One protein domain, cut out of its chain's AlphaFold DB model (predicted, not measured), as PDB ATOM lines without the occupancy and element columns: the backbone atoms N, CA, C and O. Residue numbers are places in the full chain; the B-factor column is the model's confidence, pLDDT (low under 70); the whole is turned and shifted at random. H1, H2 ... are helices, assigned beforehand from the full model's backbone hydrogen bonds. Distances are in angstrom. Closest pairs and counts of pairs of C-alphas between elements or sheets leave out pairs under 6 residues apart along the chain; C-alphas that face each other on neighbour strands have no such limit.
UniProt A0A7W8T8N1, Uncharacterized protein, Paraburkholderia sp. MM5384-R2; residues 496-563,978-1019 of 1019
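What this domain is: This is residues 496 to 563 and 978 to 1019 of the 1019 residues of an uncharacterized protein of Paraburkholderia sp. MM5384-R2 (UniProt A0A7W8T8N1). Three helices, H1, H2 and H4, make an up-and-down bundle, their centres in a triangle, and a fourth long helix, H5, packs slantwise on H2 and H4. The short helix H3 sticks out beyond one end of the bundle, between H2 and H4 along the chain; after H5 the chain swings out to H6, which stands free, and folds back so that H7 packs on H5. The printed part has 110 residues with seven named helices, H1 to H7 in chain order, and no named strand; the class is all helix. The whole is compact, with a radius of gyration of the C-alphas of 13.8 A and spans of 45 by 31 by 27 A.

Where its parts are: H1, residues 496 to 511, begins at C-alpha 496 (586.727, 551.486, 459.857) and is 21.3 A long. H2, residues 517 to 530, is 19.6 A long. H3 is residues 537 to 542. H4, residues 546 to 562, is the longest at 25.0 A and begins at C-alpha 546 (583.748, 562.445, 451.486). H5, residues 979 to 992, is 20.3 A long. H6 is residues 1002 to 1007. H7, residues 1015 to 1018, ends at C-alpha 1018 (600.419, 576.351, 465.777).

How they stand to each other: H1 and H2 are a helical hairpin; they touch at a shallow tilt of 24 degrees, opposite ways, and their closest C-alphas, of Ala 509 and Ser 520, are 4.2 A apart. H4 touches H2 at a shallow tilt of 19 degrees, opposite ways, closest at the C-alphas of Leu 528 and His 549, 6.0 A. H4 also touches H1, the same way at a shallow tilt of 10 degrees, closest at the C-alphas of Asn 506 and Ser 552, 6.4 A. H5 touches H2, opposite ways at a tilt of 38 degrees, only just steep, closest at the C-alphas of Arg 518 and Ile 990, 5.5 A. H4 touches H5 with residues 553 to 560 alone, at a steep tilt of 46 degrees. H5 touches H7 with residues 987 to 991 alone; the closest C-alphas, of Cys 987 and Cys 1017, are 5.5 A apart. H3 and H6 touch no helix. In H1 to H6 every O i to N i+4 pair is within hydrogen-bond range; H7 is too short for one.

The domain as a whole: The C-alphas farthest apart, of Leu 541 and Ala 995, are 44.7 A apart. Residues 564 to 977 are not printed, and C-alphas 563 and 978 are 18.1 A apart across this cut. Of the links printed whole, none is long. Mean pLDDT of the printed part is 70.6; residue 508, residues 510 to 517 and residues 992 to 1019 are under 70.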
ATOM      1  N   ARG A 496     587.533 551.534 458.625       76.19
ATOM      2  CA  ARG A 496     586.727 551.486 459.857       76.19
ATOM      3  C   ARG A 496     587.462 552.074 461.052       76.19
ATOM      4  O   ARG A 496     586.851 552.756 461.871       76.19
ATOM      5  N   VAL A 497     588.769 551.837 461.165       75.19
ATOM      6  CA  VAL A 497     589.601 552.464 462.199       75.19
ATOM      7  C   VAL A 497     589.667 553.977 461.979       75.19
ATOM      8  O   VAL A 497     589.448 554.726 462.930       75.19
ATOM      9  N   LYS A 498     589.888 554.441 460.740       79.12
ATOM     10  CA  LYS A 498     589.894 555.869 460.375       79.12
ATOM     11  C   LYS A 498     588.536 556.525 460.647       79.12
ATOM     12  O   LYS A 498     588.491 557.553 461.312       79.12
ATOM     13  N   GLU A 499     587.434 555.894 460.251       81.25
ATOM     14  CA  GLU A 499     586.060 556.318 460.544       81.25
ATOM     15  C   GLU A 499     585.798 556.386 462.052       81.25
ATOM     16  O   GLU A 499     585.286 557.393 462.539       81.25
ATOM     17  N   THR A 500     586.202 555.370 462.819       77.62
ATOM     18  CA  THR A 500     586.037 555.349 464.283       77.62
ATOM     19  C   THR A 500     586.855 556.456 464.950       77.62
ATOM     20  O   THR A 500     586.375 557.104 465.880       77.62
ATOM     21  N   LEU A 501     588.073 556.718 464.465       77.62
ATOM     22  CA  LEU A 501     588.936 557.788 464.965       77.62
ATOM     23  C   LEU A 501     588.382 559.175 464.624       77.62
ATOM     24  O   LEU A 501     588.282 560.012 465.520       77.62
ATOM     25  N   VAL A 502     587.996 559.425 463.368       79.50
ATOM     26  CA  VAL A 502     587.436 560.713 462.923       79.50
ATOM     27  C   VAL A 502     586.095 560.969 463.604       79.50
ATOM     28  O   VAL A 502     585.905 562.039 464.178       79.50
ATOM     29  N   THR A 503     585.203 559.979 463.646       79.81
ATOM     30  CA  THR A 503     583.901 560.077 464.326       79.81
ATOM     31  C   THR A 503     584.074 560.231 465.834       79.81
ATOM     32  O   THR A 503     583.403 561.056 466.451       79.81
ATOM     33  N   GLY A 504     585.021 559.510 466.437       75.12
ATOM     34  CA  GLY A 504     585.381 559.650 467.844       75.12
ATOM     35  C   GLY A 504     585.930 561.039 468.171       75.12
ATOM     36  O   GLY A 504     585.512 561.638 469.156       75.12
ATOM     37  N   ARG A 505     586.807 561.598 467.326       77.19
ATOM     38  CA  ARG A 505     587.332 562.969 467.464       77.19
ATOM     39  C   ARG A 505     586.264 564.030 467.205       77.19
ATOM     40  O   ARG A 505     586.222 564.999 467.949       77.19
ATOM     41  N   ASN A 506     585.379 563.833 466.226       79.38
ATOM     42  CA  ASN A 506     584.233 564.711 465.967       79.38
ATOM     43  C   ASN A 506     583.275 564.717 467.162       79.38
ATOM     44  O   ASN A 506     582.881 565.785 467.613       79.38
ATOM     45  N   SER A 507     582.981 563.541 467.722       73.31
ATOM     46  CA  SER A 507     582.198 563.374 468.948       73.31
ATOM     47  C   SER A 507     582.891 564.031 470.151       73.31
ATOM     48  O   SER A 507     582.294 564.809 470.884       73.31
ATOM     49  N   LEU A 508     584.196 563.822 470.333       69.38
ATOM     50  CA  LEU A 508     584.961 564.491 471.391       69.38
ATOM     51  C   LEU A 508     584.990 566.014 471.217       69.38
ATOM     52  O   LEU A 508     584.894 566.734 472.207       69.38
ATOM     53  N   ALA A 509     585.090 566.512 469.985       70.94
ATOM     54  CA  ALA A 509     585.059 567.938 469.690       70.94
ATOM     55  C   ALA A 509     583.661 568.536 469.916       70.94
ATOM     56  O   ALA A 509     583.563 569.637 470.464       70.94
ATOM     57  N   SER A 510     582.594 567.805 469.563       68.00
ATOM     58  CA  SER A 510     581.199 568.228 469.735       68.00
ATOM     59  C   SER A 510     580.721 568.154 471.186       68.00
ATOM     60  O   SER A 510     579.905 568.980 471.601       68.00
ATOM     61  N   PHE A 511     581.228 567.186 471.959       53.94
ATOM     62  CA  PHE A 511     580.827 566.904 473.341       53.94
ATOM     63  C   PHE A 511     581.869 567.286 474.394       53.94
ATOM     64  O   PHE A 511     581.650 566.957 475.556       53.94
ATOM     65  N   ALA A 512     582.975 567.947 474.021       54.06
ATOM     66  CA  ALA A 512     584.103 568.279 474.899       54.06
ATOM     67  C   ALA A 512     583.637 568.642 476.330       54.06
ATOM     68  O   ALA A 512     583.175 569.765 476.559       54.06
ATOM     69  N   PRO A 513     583.751 567.724 477.320       44.84
ATOM     70  CA  PRO A 513     583.091 567.874 478.624       44.84
ATOM     71  C   PRO A 513     583.724 568.924 479.547       44.84
ATOM     72  O   PRO A 513     583.480 568.920 480.750       44.84
ATOM     73  N   ARG A 514     584.604 569.787 479.030       50.06
ATOM     74  CA  ARG A 514     585.446 570.688 479.827       50.06
ATOM     75  C   ARG A 514     585.746 572.001 479.122       50.06
ATOM     76  O   ARG A 514     586.878 572.456 479.174       50.06
ATOM     77  N   GLY A 515     584.788 572.595 478.416       50.00
ATOM     78  CA  GLY A 515     584.921 573.975 477.947       50.00
ATOM     79  C   GLY A 515     586.083 574.286 476.989       50.00
ATOM     80  O   GLY A 515     586.200 575.392 476.486       50.00
ATOM     81  N   ASN A 516     586.961 573.351 476.657       62.28
ATOM     82  CA  ASN A 516     588.164 573.682 475.919       62.28
ATOM     83  C   ASN A 516     587.862 573.721 474.414       62.28
ATOM     84  O   ASN A 516     588.285 572.858 473.655       62.28
ATOM     85  N   PHE A 517     587.099 574.719 473.965       69.50
ATOM     86  CA  PHE A 517     586.750 574.876 472.554       69.50
ATOM     87  C   PHE A 517     587.989 575.067 471.674       69.50
ATOM     88  O   PHE A 517     587.952 574.731 470.496       69.50
ATOM     89  N   ARG A 518     589.108 575.542 472.238       71.00
ATOM     90  CA  ARG A 518     590.406 575.564 471.553       71.00
ATOM     91  C   ARG A 518     590.834 574.147 471.154       71.00
ATOM     92  O   ARG A 518     591.210 573.929 470.007       71.00
ATOM     93  N   GLN A 519     590.721 573.182 472.069       72.94
ATOM     94  CA  GLN A 519     590.950 571.763 471.781       72.94
ATOM     95  C   GLN A 519     589.944 571.223 470.756       72.94
ATOM     96  O   GLN A 519     590.353 570.521 469.834       72.94
ATOM     97  N   SER A 520     588.657 571.577 470.866       78.00
ATOM     98  CA  SER A 520     587.648 571.183 469.871       78.00
ATOM     99  C   SER A 520     587.995 571.688 468.469       78.00
ATOM    100  O   SER A 520     587.977 570.905 467.524       78.00
ATOM    101  N   LEU A 521     588.368 572.965 468.322       81.38
ATOM    102  CA  LEU A 521     588.770 573.530 467.032       81.38
ATOM    103  C   LEU A 521     590.036 572.860 466.485       81.38
ATOM    104  O   LEU A 521     590.077 572.539 465.303       81.38
ATOM    105  N   ALA A 522     591.041 572.600 467.326       78.56
ATOM    106  CA  ALA A 522     592.271 571.930 466.901       78.56
ATOM    107  C   ALA A 522     592.013 570.498 466.393       78.56
ATOM    108  O   ALA A 522     592.544 570.107 465.355       78.56
ATOM    109  N   LEU A 523     591.157 569.735 467.083       80.88
ATOM    110  CA  LEU A 523     590.751 568.392 466.655       80.88
ATOM    111  C   LEU A 523     589.977 568.422 465.332       80.88
ATOM    112  O   LEU A 523     590.206 567.576 464.473       80.88
ATOM    113  N   LEU A 524     589.088 569.402 465.151       85.88
ATOM    114  CA  LEU A 524     588.299 569.540 463.925       85.88
ATOM    115  C   LEU A 524     589.157 569.965 462.734       85.88
ATOM    116  O   LEU A 524     588.989 569.417 461.650       85.88
ATOM    117  N   LEU A 525     590.108 570.881 462.929       85.56
ATOM    118  CA  LEU A 525     591.073 571.249 461.891       85.56
ATOM    119  C   LEU A 525     591.947 570.052 461.486       85.56
ATOM    120  O   LEU A 525     592.150 569.840 460.295       85.56
ATOM    121  N   ALA A 526     592.383 569.230 462.447       81.75
ATOM    122  CA  ALA A 526     593.128 568.002 462.166       81.75
ATOM    123  C   ALA A 526     592.282 566.942 461.433       81.75
ATOM    124  O   ALA A 526     592.783 566.268 460.539       81.75
ATOM    125  N   ASN A 527     590.997 566.800 461.773       87.31
ATOM    126  CA  ASN A 527     590.085 565.902 461.058       87.31
ATOM    127  C   ASN A 527     589.828 566.371 459.621       87.31
ATOM    128  O   ASN A 527     589.779 565.545 458.712       87.31
ATOM    129  N   LEU A 528     589.680 567.681 459.410       87.56
ATOM    130  CA  LEU A 528     589.502 568.256 458.078       87.56
ATOM    131  C   LEU A 528     590.737 568.070 457.202       87.56
ATOM    132  O   LEU A 528     590.573 567.852 456.012       87.56
ATOM    133  N   ASP A 529     591.937 568.135 457.776       83.69
ATOM    134  CA  ASP A 529     593.194 567.845 457.075       83.69
ATOM    135  C   ASP A 529     593.313 566.348 456.725       83.69
ATOM    136  O   ASP A 529     593.509 565.982 455.570       83.69
ATOM    137  N   ALA A 530     593.048 565.465 457.696       81.50
ATOM    138  CA  ALA A 530     593.114 564.008 457.521       81.50
ATOM    139  C   ALA A 530     592.051 563.420 456.568       81.50
ATOM    140  O   ALA A 530     592.133 562.249 456.191       81.50
ATOM    141  N   THR A 531     591.022 564.197 456.220       86.38
ATOM    142  CA  THR A 531     589.942 563.792 455.303       86.38
ATOM    143  C   THR A 531     589.965 564.552 453.977       86.38
ATOM    144  O   THR A 531     589.137 564.263 453.119       86.38
ATOM    145  N   ASP A 532     590.898 565.492 453.792       81.88
ATOM    146  CA  ASP A 532     590.997 566.344 452.596       81.88
ATOM    147  C   ASP A 532     591.463 565.551 451.359       81.88
ATOM    148  O   ASP A 532     591.113 565.876 450.227       81.88
ATOM    149  N   HIS A 533     592.224 564.468 451.572       79.62
ATOM    150  CA  HIS A 533     592.776 563.619 450.514       79.62
ATOM    151  C   HIS A 533     592.608 562.124 450.848       79.62
ATOM    152  O   HIS A 533     592.432 561.737 452.004       79.62
ATOM    153  N   ALA A 534     592.622 561.266 449.822       75.75
ATOM    154  CA  ALA A 534     592.595 559.810 449.986       75.75
ATOM    155  C   ALA A 534     594.019 559.264 450.172       75.75
ATOM    156  O   ALA A 534     594.873 559.485 449.315       75.75
ATOM    157  N   ASP A 535     594.257 558.510 451.249       73.12
ATOM    158  CA  ASP A 535     595.595 557.993 451.580       73.12
ATOM    159  C   ASP A 535     595.922 556.689 450.831       73.12
ATOM    160  O   ASP A 535     597.079 556.276 450.733       73.12
ATOM    161  N   THR A 536     594.902 556.007 450.295       75.19
ATOM    162  CA  THR A 536     595.054 554.740 449.568       75.19
ATOM    163  C   THR A 536     594.206 554.690 448.298       75.19
ATOM    164  O   THR A 536     593.180 555.358 448.174       75.19
ATOM    165  N   ILE A 537     594.603 553.824 447.359       72.25
ATOM    166  CA  ILE A 537     593.855 553.572 446.113       72.25
ATOM    167  C   ILE A 537     592.429 553.078 446.414       72.25
ATOM    168  O   ILE A 537     591.498 553.433 445.700       72.25
ATOM    169  N   TYR A 538     592.238 552.296 447.483       72.94
ATOM    170  CA  TYR A 538     590.918 551.809 447.893       72.94
ATOM    171  C   TYR A 538     590.017 552.946 448.403       72.94
ATOM    172  O   TYR A 538     588.861 553.033 447.996       72.94
ATOM    173  N   GLU A 539     590.556 553.856 449.224       74.56
ATOM    174  CA  GLU A 539     589.835 555.052 449.688       74.56
ATOM    175  C   GLU A 539     589.385 555.936 448.524       74.56
ATOM    176  O   GLU A 539     588.243 556.398 448.505       74.56
ATOM    177  N   TRP A 540     590.264 556.127 447.538       78.06
ATOM    178  CA  TRP A 540     589.958 556.883 446.325       78.06
ATOM    179  C   TRP A 540     588.842 556.222 445.501       78.06
ATOM    180  O   TRP A 540     587.929 556.899 445.034       78.06
ATOM    181  N   LEU A 541     588.878 554.892 445.369       75.62
ATOM    182  CA  LEU A 541     587.941 554.128 444.542       75.62
ATOM    183  C   LEU A 541     586.534 554.036 445.159       75.62
ATOM    184  O   LEU A 541     585.548 554.010 444.427       75.62
ATOM    185  N   VAL A 542     586.437 554.018 446.492       78.38
ATOM    186  CA  VAL A 542     585.164 553.920 447.236       78.38
ATOM    187  C   VAL A 542     584.659 555.292 447.719       78.38
ATOM    188  O   VAL A 542     583.555 555.384 448.247       78.38
ATOM    189  N   ARG A 543     585.432 556.374 447.527       78.31
ATOM    190  CA  ARG A 543     585.131 557.732 448.033       78.31
ATOM    191  C   ARG A 543     584.814 557.769 449.536       78.31
ATOM    192  O   ARG A 543     583.986 558.551 449.996       78.31
ATOM    193  N   GLY A 544     585.498 556.936 450.321       76.00
ATOM    194  CA  GLY A 544     585.189 556.740 451.746       76.00
ATOM    195  C   GLY A 544     585.377 557.983 452.632       76.00
ATOM    196  O   GLY A 544     584.754 558.069 453.688       76.00
ATOM    197  N   ASN A 545     586.190 558.960 452.208       83.69
ATOM    198  CA  ASN A 545     586.509 560.155 453.005       83.69
ATOM    199  C   ASN A 545     585.494 561.304 452.846       83.69
ATOM    200  O   ASN A 545     585.368 562.098 453.775       83.69
ATOM    201  N   GLU A 546     584.745 561.381 451.736       84.94
ATOM    202  CA  GLU A 546     583.748 562.445 451.486       84.94
ATOM    203  C   GLU A 546     582.727 562.599 452.641       84.94
ATOM    204  O   GLU A 546     582.628 563.693 453.204       84.94
ATOM    205  N   PRO A 547     582.032 561.535 453.105       85.62
ATOM    206  CA  PRO A 547     581.053 561.672 454.189       85.62
ATOM    207  C   PRO A 547     581.686 562.058 455.537       85.62
ATOM    208  O   PRO A 547     581.074 562.775 456.332       85.62
ATOM    209  N   LEU A 548     582.921 561.618 455.803       84.75
ATOM    210  CA  LEU A 548     583.660 561.968 457.022       84.75
ATOM    211  C   LEU A 548     584.120 563.430 457.010       84.75
ATOM    212  O   LEU A 548     584.105 564.098 458.052       84.75
ATOM    213  N   HIS A 549     584.502 563.933 455.835       88.88
ATOM    214  CA  HIS A 549     584.863 565.328 455.625       88.88
ATOM    215  C   HIS A 549     583.654 566.239 455.864       88.88
ATOM    216  O   HIS A 549     583.711 567.131 456.714       88.88
ATOM    217  N   ASP A 550     582.517 565.949 455.227       87.94
ATOM    218  CA  ASP A 550     581.280 566.728 455.369       87.94
ATOM    219  C   ASP A 550     580.745 566.743 456.808       87.94
ATOM    220  O   ASP A 550     580.310 567.785 457.324       87.94
ATOM    221  N   ALA A 551     580.836 565.605 457.506       86.12
ATOM    222  CA  ALA A 551     580.507 565.520 458.924       86.12
ATOM    223  C   ALA A 551     581.409 566.441 459.766       86.12
ATOM    224  O   ALA A 551     580.921 567.182 460.621       86.12
ATOM    225  N   SER A 552     582.716 566.462 459.487       89.00
ATOM    226  CA  SER A 552     583.686 567.309 460.195       89.00
ATOM    227  C   SER A 552     583.445 568.802 459.938       89.00
ATOM    228  O   SER A 552     583.488 569.603 460.876       89.00
ATOM    229  N   VAL A 553     583.097 569.190 458.703       89.88
ATOM    230  CA  VAL A 553     582.707 570.575 458.364       89.88
ATOM    231  C   VAL A 553     581.445 570.987 459.127       89.88
ATOM    232  O   VAL A 553     581.354 572.103 459.648       89.88
ATOM    233  N   THR A 554     580.469 570.085 459.226       88.38
ATOM    234  CA  THR A 554     579.218 570.334 459.953       88.38
ATOM    235  C   THR A 554     579.477 570.573 461.441       88.38
ATOM    236  O   THR A 554     578.989 571.559 462.001       88.38
ATOM    237  N   VAL A 555     580.309 569.739 462.074       85.00
ATOM    238  CA  VAL A 555     580.688 569.906 463.487       85.00
ATOM    239  C   VAL A 555     581.520 571.180 463.699       85.00
ATOM    240  O   VAL A 555     581.333 571.865 464.708       85.00
ATOM    241  N   LEU A 556     582.372 571.573 462.742       88.00
ATOM    242  CA  LEU A 556     583.103 572.847 462.790       88.00
ATOM    243  C   LEU A 556     582.160 574.053 462.812       88.00
ATOM    244  O   LEU A 556     582.302 574.918 463.680       88.00
ATOM    245  N   ARG A 557     581.161 574.098 461.922       87.31
ATOM    246  CA  ARG A 557     580.157 575.178 461.904       87.31
ATOM    247  C   ARG A 557     579.388 575.263 463.222       87.31
ATOM    248  O   ARG A 557     579.217 576.352 463.768       87.31
ATOM    249  N   GLN A 558     578.962 574.118 463.759       81.88
ATOM    250  CA  GLN A 558     578.260 574.052 465.045       81.88
ATOM    251  C   GLN A 558     579.138 574.532 466.209       81.88
ATOM    252  O   GLN A 558     578.662 575.257 467.084       81.88
ATOM    253  N   THR A 559     580.419 574.161 466.206       81.44
ATOM    254  CA  THR A 559     581.383 574.557 467.241       81.44
ATOM    255  C   THR A 559     581.642 576.062 467.193       81.44
ATOM    256  O   THR A 559     581.494 576.733 468.213       81.44
ATOM    257  N   LEU A 560     581.921 576.623 466.011       82.00
ATOM    258  CA  LEU A 560     582.125 578.067 465.822       82.00
ATOM    259  C   LEU A 560     580.889 578.899 466.199       82.00
ATOM    260  O   LEU A 560     581.030 579.999 466.734       82.00
ATOM    261  N   GLY A 561     579.681 578.366 465.988       78.44
ATOM    262  CA  GLY A 561     578.430 579.008 466.406       78.44
ATOM    263  C   GLY A 561     578.272 579.162 467.920       78.44
ATOM    264  O   GLY A 561     577.583 580.074 468.369       78.44
ATOM    265  N   ARG A 562     578.929 578.313 468.717       75.75
ATOM    266  CA  ARG A 562     578.891 578.367 470.190       75.75
ATOM    267  C   ARG A 562     580.040 579.183 470.789       75.75
ATOM    268  O   ARG A 562     579.992 579.541 471.968       75.75
ATOM    269  N   MET A 563     581.076 579.464 470.001       77.44
ATOM    270  CA  MET A 563     582.277 580.137 470.481       77.44
ATOM    271  C   MET A 563     582.122 581.661 470.545       77.44
ATOM    272  O   MET A 563     581.485 582.260 469.671       77.44
ATOM    273  N   SER A 978     582.738 579.804 453.058       87.94
ATOM    274  CA  SER A 978     583.620 578.788 452.484       87.94
ATOM    275  C   SER A 978     584.433 578.091 453.577       87.94
ATOM    276  O   SER A 978     584.728 578.677 454.622       87.94
ATOM    277  N   LEU A 979     584.856 576.849 453.320       86.81
ATOM    278  CA  LEU A 979     585.688 576.091 454.259       86.81
ATOM    279  C   LEU A 979     586.996 576.823 454.593       86.81
ATOM    280  O   LEU A 979     587.409 576.815 455.750       86.81
ATOM    281  N   SER A 980     587.607 577.507 453.618       83.75
ATOM    282  CA  SER A 980     588.807 578.322 453.850       83.75
ATOM    283  C   SER A 980     588.569 579.400 454.911       83.75
ATOM    284  O   SER A 980     589.295 579.450 455.898       83.75
ATOM    285  N   ARG A 981     587.478 580.170 454.799       83.62
ATOM    286  CA  ARG A 981     587.143 581.217 455.777       83.62
ATOM    287  C   ARG A 981     586.835 580.663 457.169       83.62
ATOM    288  O   ARG A 981     587.174 581.294 458.171       83.62
ATOM    289  N   LEU A 982     586.198 579.492 457.249       86.88
ATOM    290  CA  LEU A 982     585.940 578.818 458.527       86.88
ATOM    291  C   LEU A 982     587.245 578.354 459.194       86.88
ATOM    292  O   LEU A 982     587.396 578.538 460.403       86.88
ATOM    293  N   LYS A 983     588.190 577.799 458.417       85.44
ATOM    294  CA  LYS A 983     589.521 577.392 458.901       85.44
ATOM    295  C   LYS A 983     590.310 578.602 459.421       85.44
ATOM    296  O   LYS A 983     590.805 578.551 460.546       85.44
ATOM    297  N   ASP A 984     590.335 579.705 458.671       82.31
ATOM    298  CA  ASP A 984     591.030 580.940 459.069       82.31
ATOM    299  C   ASP A 984     590.473 581.506 460.386       82.31
ATOM    300  O   ASP A 984     591.218 581.774 461.331       82.31
ATOM    301  N   THR A 985     589.143 581.585 460.494       81.38
ATOM    302  CA  THR A 985     588.454 582.064 461.705       81.38
ATOM    303  C   THR A 985     588.760 581.179 462.918       81.38
ATOM    304  O   THR A 985     589.017 581.682 464.014       81.38
ATOM    305  N   ALA A 986     588.753 579.853 462.740       82.50
ATOM    306  CA  ALA A 986     589.101 578.914 463.803       82.50
ATOM    307  C   ALA A 986     590.553 579.107 464.272       82.50
ATOM    308  O   ALA A 986     590.810 579.149 465.477       82.50
ATOM    309  N   CYS A 987     591.491 579.285 463.340       78.44
ATOM    310  CA  CYS A 987     592.893 579.530 463.663       78.44
ATOM    311  C   CYS A 987     593.109 580.849 464.414       78.44
ATOM    312  O   CYS A 987     593.856 580.874 465.393       78.44
ATOM    313  N   GLU A 988     592.439 581.938 464.030       74.44
ATOM    314  CA  GLU A 988     592.538 583.207 464.762       74.44
ATOM    315  C   GLU A 988     592.031 583.103 466.208       74.44
ATOM    316  O   GLU A 988     592.676 583.603 467.134       74.44
ATOM    317  N   LEU A 989     590.903 582.419 466.426       75.62
ATOM    318  CA  LEU A 989     590.351 582.196 467.766       75.62
ATOM    319  C   LEU A 989     591.277 581.328 468.632       75.62
ATOM    320  O   LEU A 989     591.448 581.594 469.827       75.62
ATOM    321  N   ILE A 990     591.926 580.320 468.037       73.75
ATOM    322  CA  ILE A 990     592.958 579.525 468.716       73.75
ATOM    323  C   ILE A 990     594.134 580.422 469.121       73.75
ATOM    324  O   ILE A 990     594.539 580.384 470.280       73.75
ATOM    325  N   LYS A 991     594.646 581.271 468.218       71.12
ATOM    326  CA  LYS A 991     595.793 582.156 468.496       71.12
ATOM    327  C   LYS A 991     595.516 583.140 469.632       71.12
ATOM    328  O   LYS A 991     596.353 583.292 470.518       71.12
ATOM    329  N   ARG A 992     594.328 583.754 469.670       67.06
ATOM    330  CA  ARG A 992     593.944 584.737 470.707       67.06
ATOM    331  C   ARG A 992     593.715 584.122 472.098       67.06
ATOM    332  O   ARG A 992     593.794 584.834 473.093       67.06
ATOM    333  N   SER A 993     593.478 582.810 472.190       62.62
ATOM    334  CA  SER A 993     593.206 582.098 473.454       62.62
ATOM    335  C   SER A 993     594.445 581.466 474.119       62.62
ATOM    336  O   SER A 993     594.324 580.780 475.134       62.62
ATOM    337  N   THR A 994     595.649 581.688 473.578       52.72
ATOM    338  CA  THR A 994     596.912 581.022 473.970       52.72
ATOM    339  C   THR A 994     597.503 581.432 475.324       52.72
ATOM    340  O   THR A 994     598.381 580.730 475.817       52.72
ATOM    341  N   ALA A 995     597.024 582.501 475.966       47.06
ATOM    342  CA  ALA A 995     597.623 583.016 477.204       47.06
ATOM    343  C   ALA A 995     597.308 582.198 478.481       47.06
ATOM    344  O   ALA A 995     597.915 582.453 479.515       47.06
ATOM    345  N   ASP A 996     596.385 581.226 478.430       44.38
ATOM    346  CA  ASP A 996     595.818 580.591 479.638       44.38
ATOM    347  C   ASP A 996     596.270 579.146 479.926       44.38
ATOM    348  O   ASP A 996     595.991 578.607 480.992       44.38
ATOM    349  N   THR A 997     596.947 578.467 478.999       45.81
ATOM    350  CA  THR A 997     597.395 577.074 479.198       45.81
ATOM    351  C   THR A 997     598.567 576.737 478.289       45.81
ATOM    352  O   THR A 997     598.590 577.136 477.121       45.81
ATOM    353  N   ALA A 998     599.520 575.965 478.824       41.03
ATOM    354  CA  ALA A 998     600.553 575.315 478.029       41.03
ATOM    355  C   ALA A 998     599.907 574.578 476.844       41.03
ATOM    356  O   ALA A 998     598.808 574.029 476.963       41.03
ATOM    357  N   PHE A 999     600.590 574.590 475.697       51.22
ATOM    358  CA  PHE A 999     600.280 573.697 474.580       51.22
ATOM    359  C   PHE A 999     600.087 572.263 475.091       51.22
ATOM    360  O   PHE A 999     600.631 571.929 476.147       51.22
ATOM    361  N   PHE A1000     599.337 571.428 474.352       50.97
ATOM    362  CA  PHE A1000     599.253 569.989 474.636       50.97
ATOM    363  C   PHE A1000     600.621 569.493 475.092       50.97
ATOM    364  O   PHE A1000     601.618 569.752 474.410       50.97
ATOM    365  N   SER A1001     600.679 568.818 476.238       48.38
ATOM    366  CA  SER A1001     601.925 568.166 476.625       48.38
ATOM    367  C   SER A1001     602.368 567.270 475.454       48.38
ATOM    368  O   SER A1001     601.514 566.716 474.759       48.38
ATOM    369  N   GLU A1002     603.671 567.136 475.180       47.12
ATOM    370  CA  GLU A1002     604.157 566.256 474.096       47.12
ATOM    371  C   GLU A1002     603.448 564.883 474.064       47.12
ATOM    372  O   GLU A1002     603.064 564.448 472.976       47.12
ATOM    373  N   PRO A1003     603.164 564.231 475.212       44.69
ATOM    374  CA  PRO A1003     602.375 563.006 475.249       44.69
ATOM    375  C   PRO A1003     600.946 563.166 474.715       44.69
ATOM    376  O   PRO A1003     600.491 562.322 473.955       44.69
ATOM    377  N   GLU A1004     600.226 564.235 475.062       43.91
ATOM    378  CA  GLU A1004     598.856 564.479 474.586       43.91
ATOM    379  C   GLU A1004     598.818 564.824 473.093       43.91
ATOM    380  O   GLU A1004     597.958 564.327 472.366       43.91
ATOM    381  N   ALA A1005     599.781 565.610 472.603       51.12
ATOM    382  CA  ALA A1005     599.912 565.901 471.175       51.12
ATOM    383  C   ALA A1005     600.199 564.627 470.359       51.12
ATOM    384  O   ALA A1005     599.695 564.475 469.242       51.12
ATOM    385  N   VAL A1006     600.972 563.696 470.932       49.09
ATOM    386  CA  VAL A1006     601.267 562.373 470.362       49.09
ATOM    387  C   VAL A1006     600.047 561.445 470.431       49.09
ATOM    388  O   VAL A1006     599.733 560.802 469.431       49.09
ATOM    389  N   ILE A1007     599.309 561.426 471.549       45.94
ATOM    390  CA  ILE A1007     598.076 560.632 471.730       45.94
ATOM    391  C   ILE A1007     597.002 561.039 470.715       45.94
ATOM    392  O   ILE A1007     596.331 560.182 470.141       45.94
ATOM    393  N   TYR A1008     596.853 562.338 470.454       49.50
ATOM    394  CA  TYR A1008     595.874 562.847 469.494       49.50
ATOM    395  C   TYR A1008     596.429 563.015 468.071       49.50
ATOM    396  O   TYR A1008     595.691 563.455 467.194       49.50
ATOM    397  N   GLN A1009     597.691 562.631 467.826       53.59
ATOM    398  CA  GLN A1009     598.382 562.736 466.531       53.59
ATOM    399  C   GLN A1009     598.242 564.119 465.871       53.59
ATOM    400  O   GLN A1009     598.140 564.242 464.655       53.59
ATOM    401  N   LEU A1010     598.259 565.188 466.669       52.69
ATOM    402  CA  LEU A1010     598.005 566.559 466.208       52.69
ATOM    403  C   LEU A1010     599.164 567.169 465.394       52.69
ATOM    404  O   LEU A1010     599.106 568.342 465.038       52.69
ATOM    405  N   ARG A1011     600.212 566.392 465.077       47.72
ATOM    406  CA  ARG A1011     601.423 566.861 464.377       47.72
ATOM    407  C   ARG A1011     601.171 567.402 462.962       47.72
ATOM    408  O   ARG A1011     602.040 568.094 462.450       47.72
ATOM    409  N   ALA A1012     600.025 567.093 462.350       43.75
ATOM    410  CA  ALA A1012     599.685 567.511 460.988       43.75
ATOM    411  C   ALA A1012     598.873 568.817 460.903       43.75
ATOM    412  O   ALA A1012     598.727 569.361 459.813       43.75
ATOM    413  N   ALA A1013     598.359 569.354 462.019       43.94
ATOM    414  CA  ALA A1013     597.603 570.605 461.968       43.94
ATOM    415  C   ALA A1013     598.488 571.721 461.388       43.94
ATOM    416  O   ALA A1013     599.618 571.908 461.842       43.94
ATOM    417  N   THR A1014     597.970 572.414 460.367       46.59
ATOM    418  CA  THR A1014     598.658 573.436 459.566       46.59
ATOM    419  C   THR A1014     599.690 574.212 460.399       46.59
ATOM    420  O   THR A1014     599.298 574.935 461.322       46.59
ATOM    421  N   PRO A1015     601.003 574.093 460.101       48.31
ATOM    422  CA  PRO A1015     602.074 574.710 460.891       48.31
ATOM    423  C   PRO A1015     601.853 576.204 461.173       48.31
ATOM    424  O   PRO A1015     602.241 576.698 462.226       48.31
ATOM    425  N   SER A1016     601.149 576.901 460.275       50.50
ATOM    426  CA  SER A1016     600.787 578.319 460.363       50.50
ATOM    427  C   SER A1016     599.808 578.687 461.486       50.50
ATOM    428  O   SER A1016     599.710 579.867 461.835       50.50
ATOM    429  N   CYS A1017     599.053 577.731 462.035       48.88
ATOM    430  CA  CYS A1017     598.112 577.973 463.134       48.88
ATOM    431  C   CYS A1017     598.701 577.635 464.512       48.88
ATOM    432  O   CYS A1017     598.187 578.130 465.517       48.88
ATOM    433  N   LEU A1018     599.752 576.806 464.552       46.16
ATOM    434  CA  LEU A1018     600.419 576.351 465.777       46.16
ATOM    435  C   LEU A1018     601.731 577.094 466.082       46.16
ATOM    436  O   LEU A1018     602.170 577.047 467.230       46.16
ATOM    437  N   SER A1019     602.328 577.765 465.086       40.44
ATOM    438  CA  SER A1019     603.370 578.792 465.255       40.44
ATOM    439  C   SER A1019     602.779 580.104 465.759       40.44
ATOM    440  O   SER A1019     603.399 580.717 466.650       40.44
TER     441      SER A1019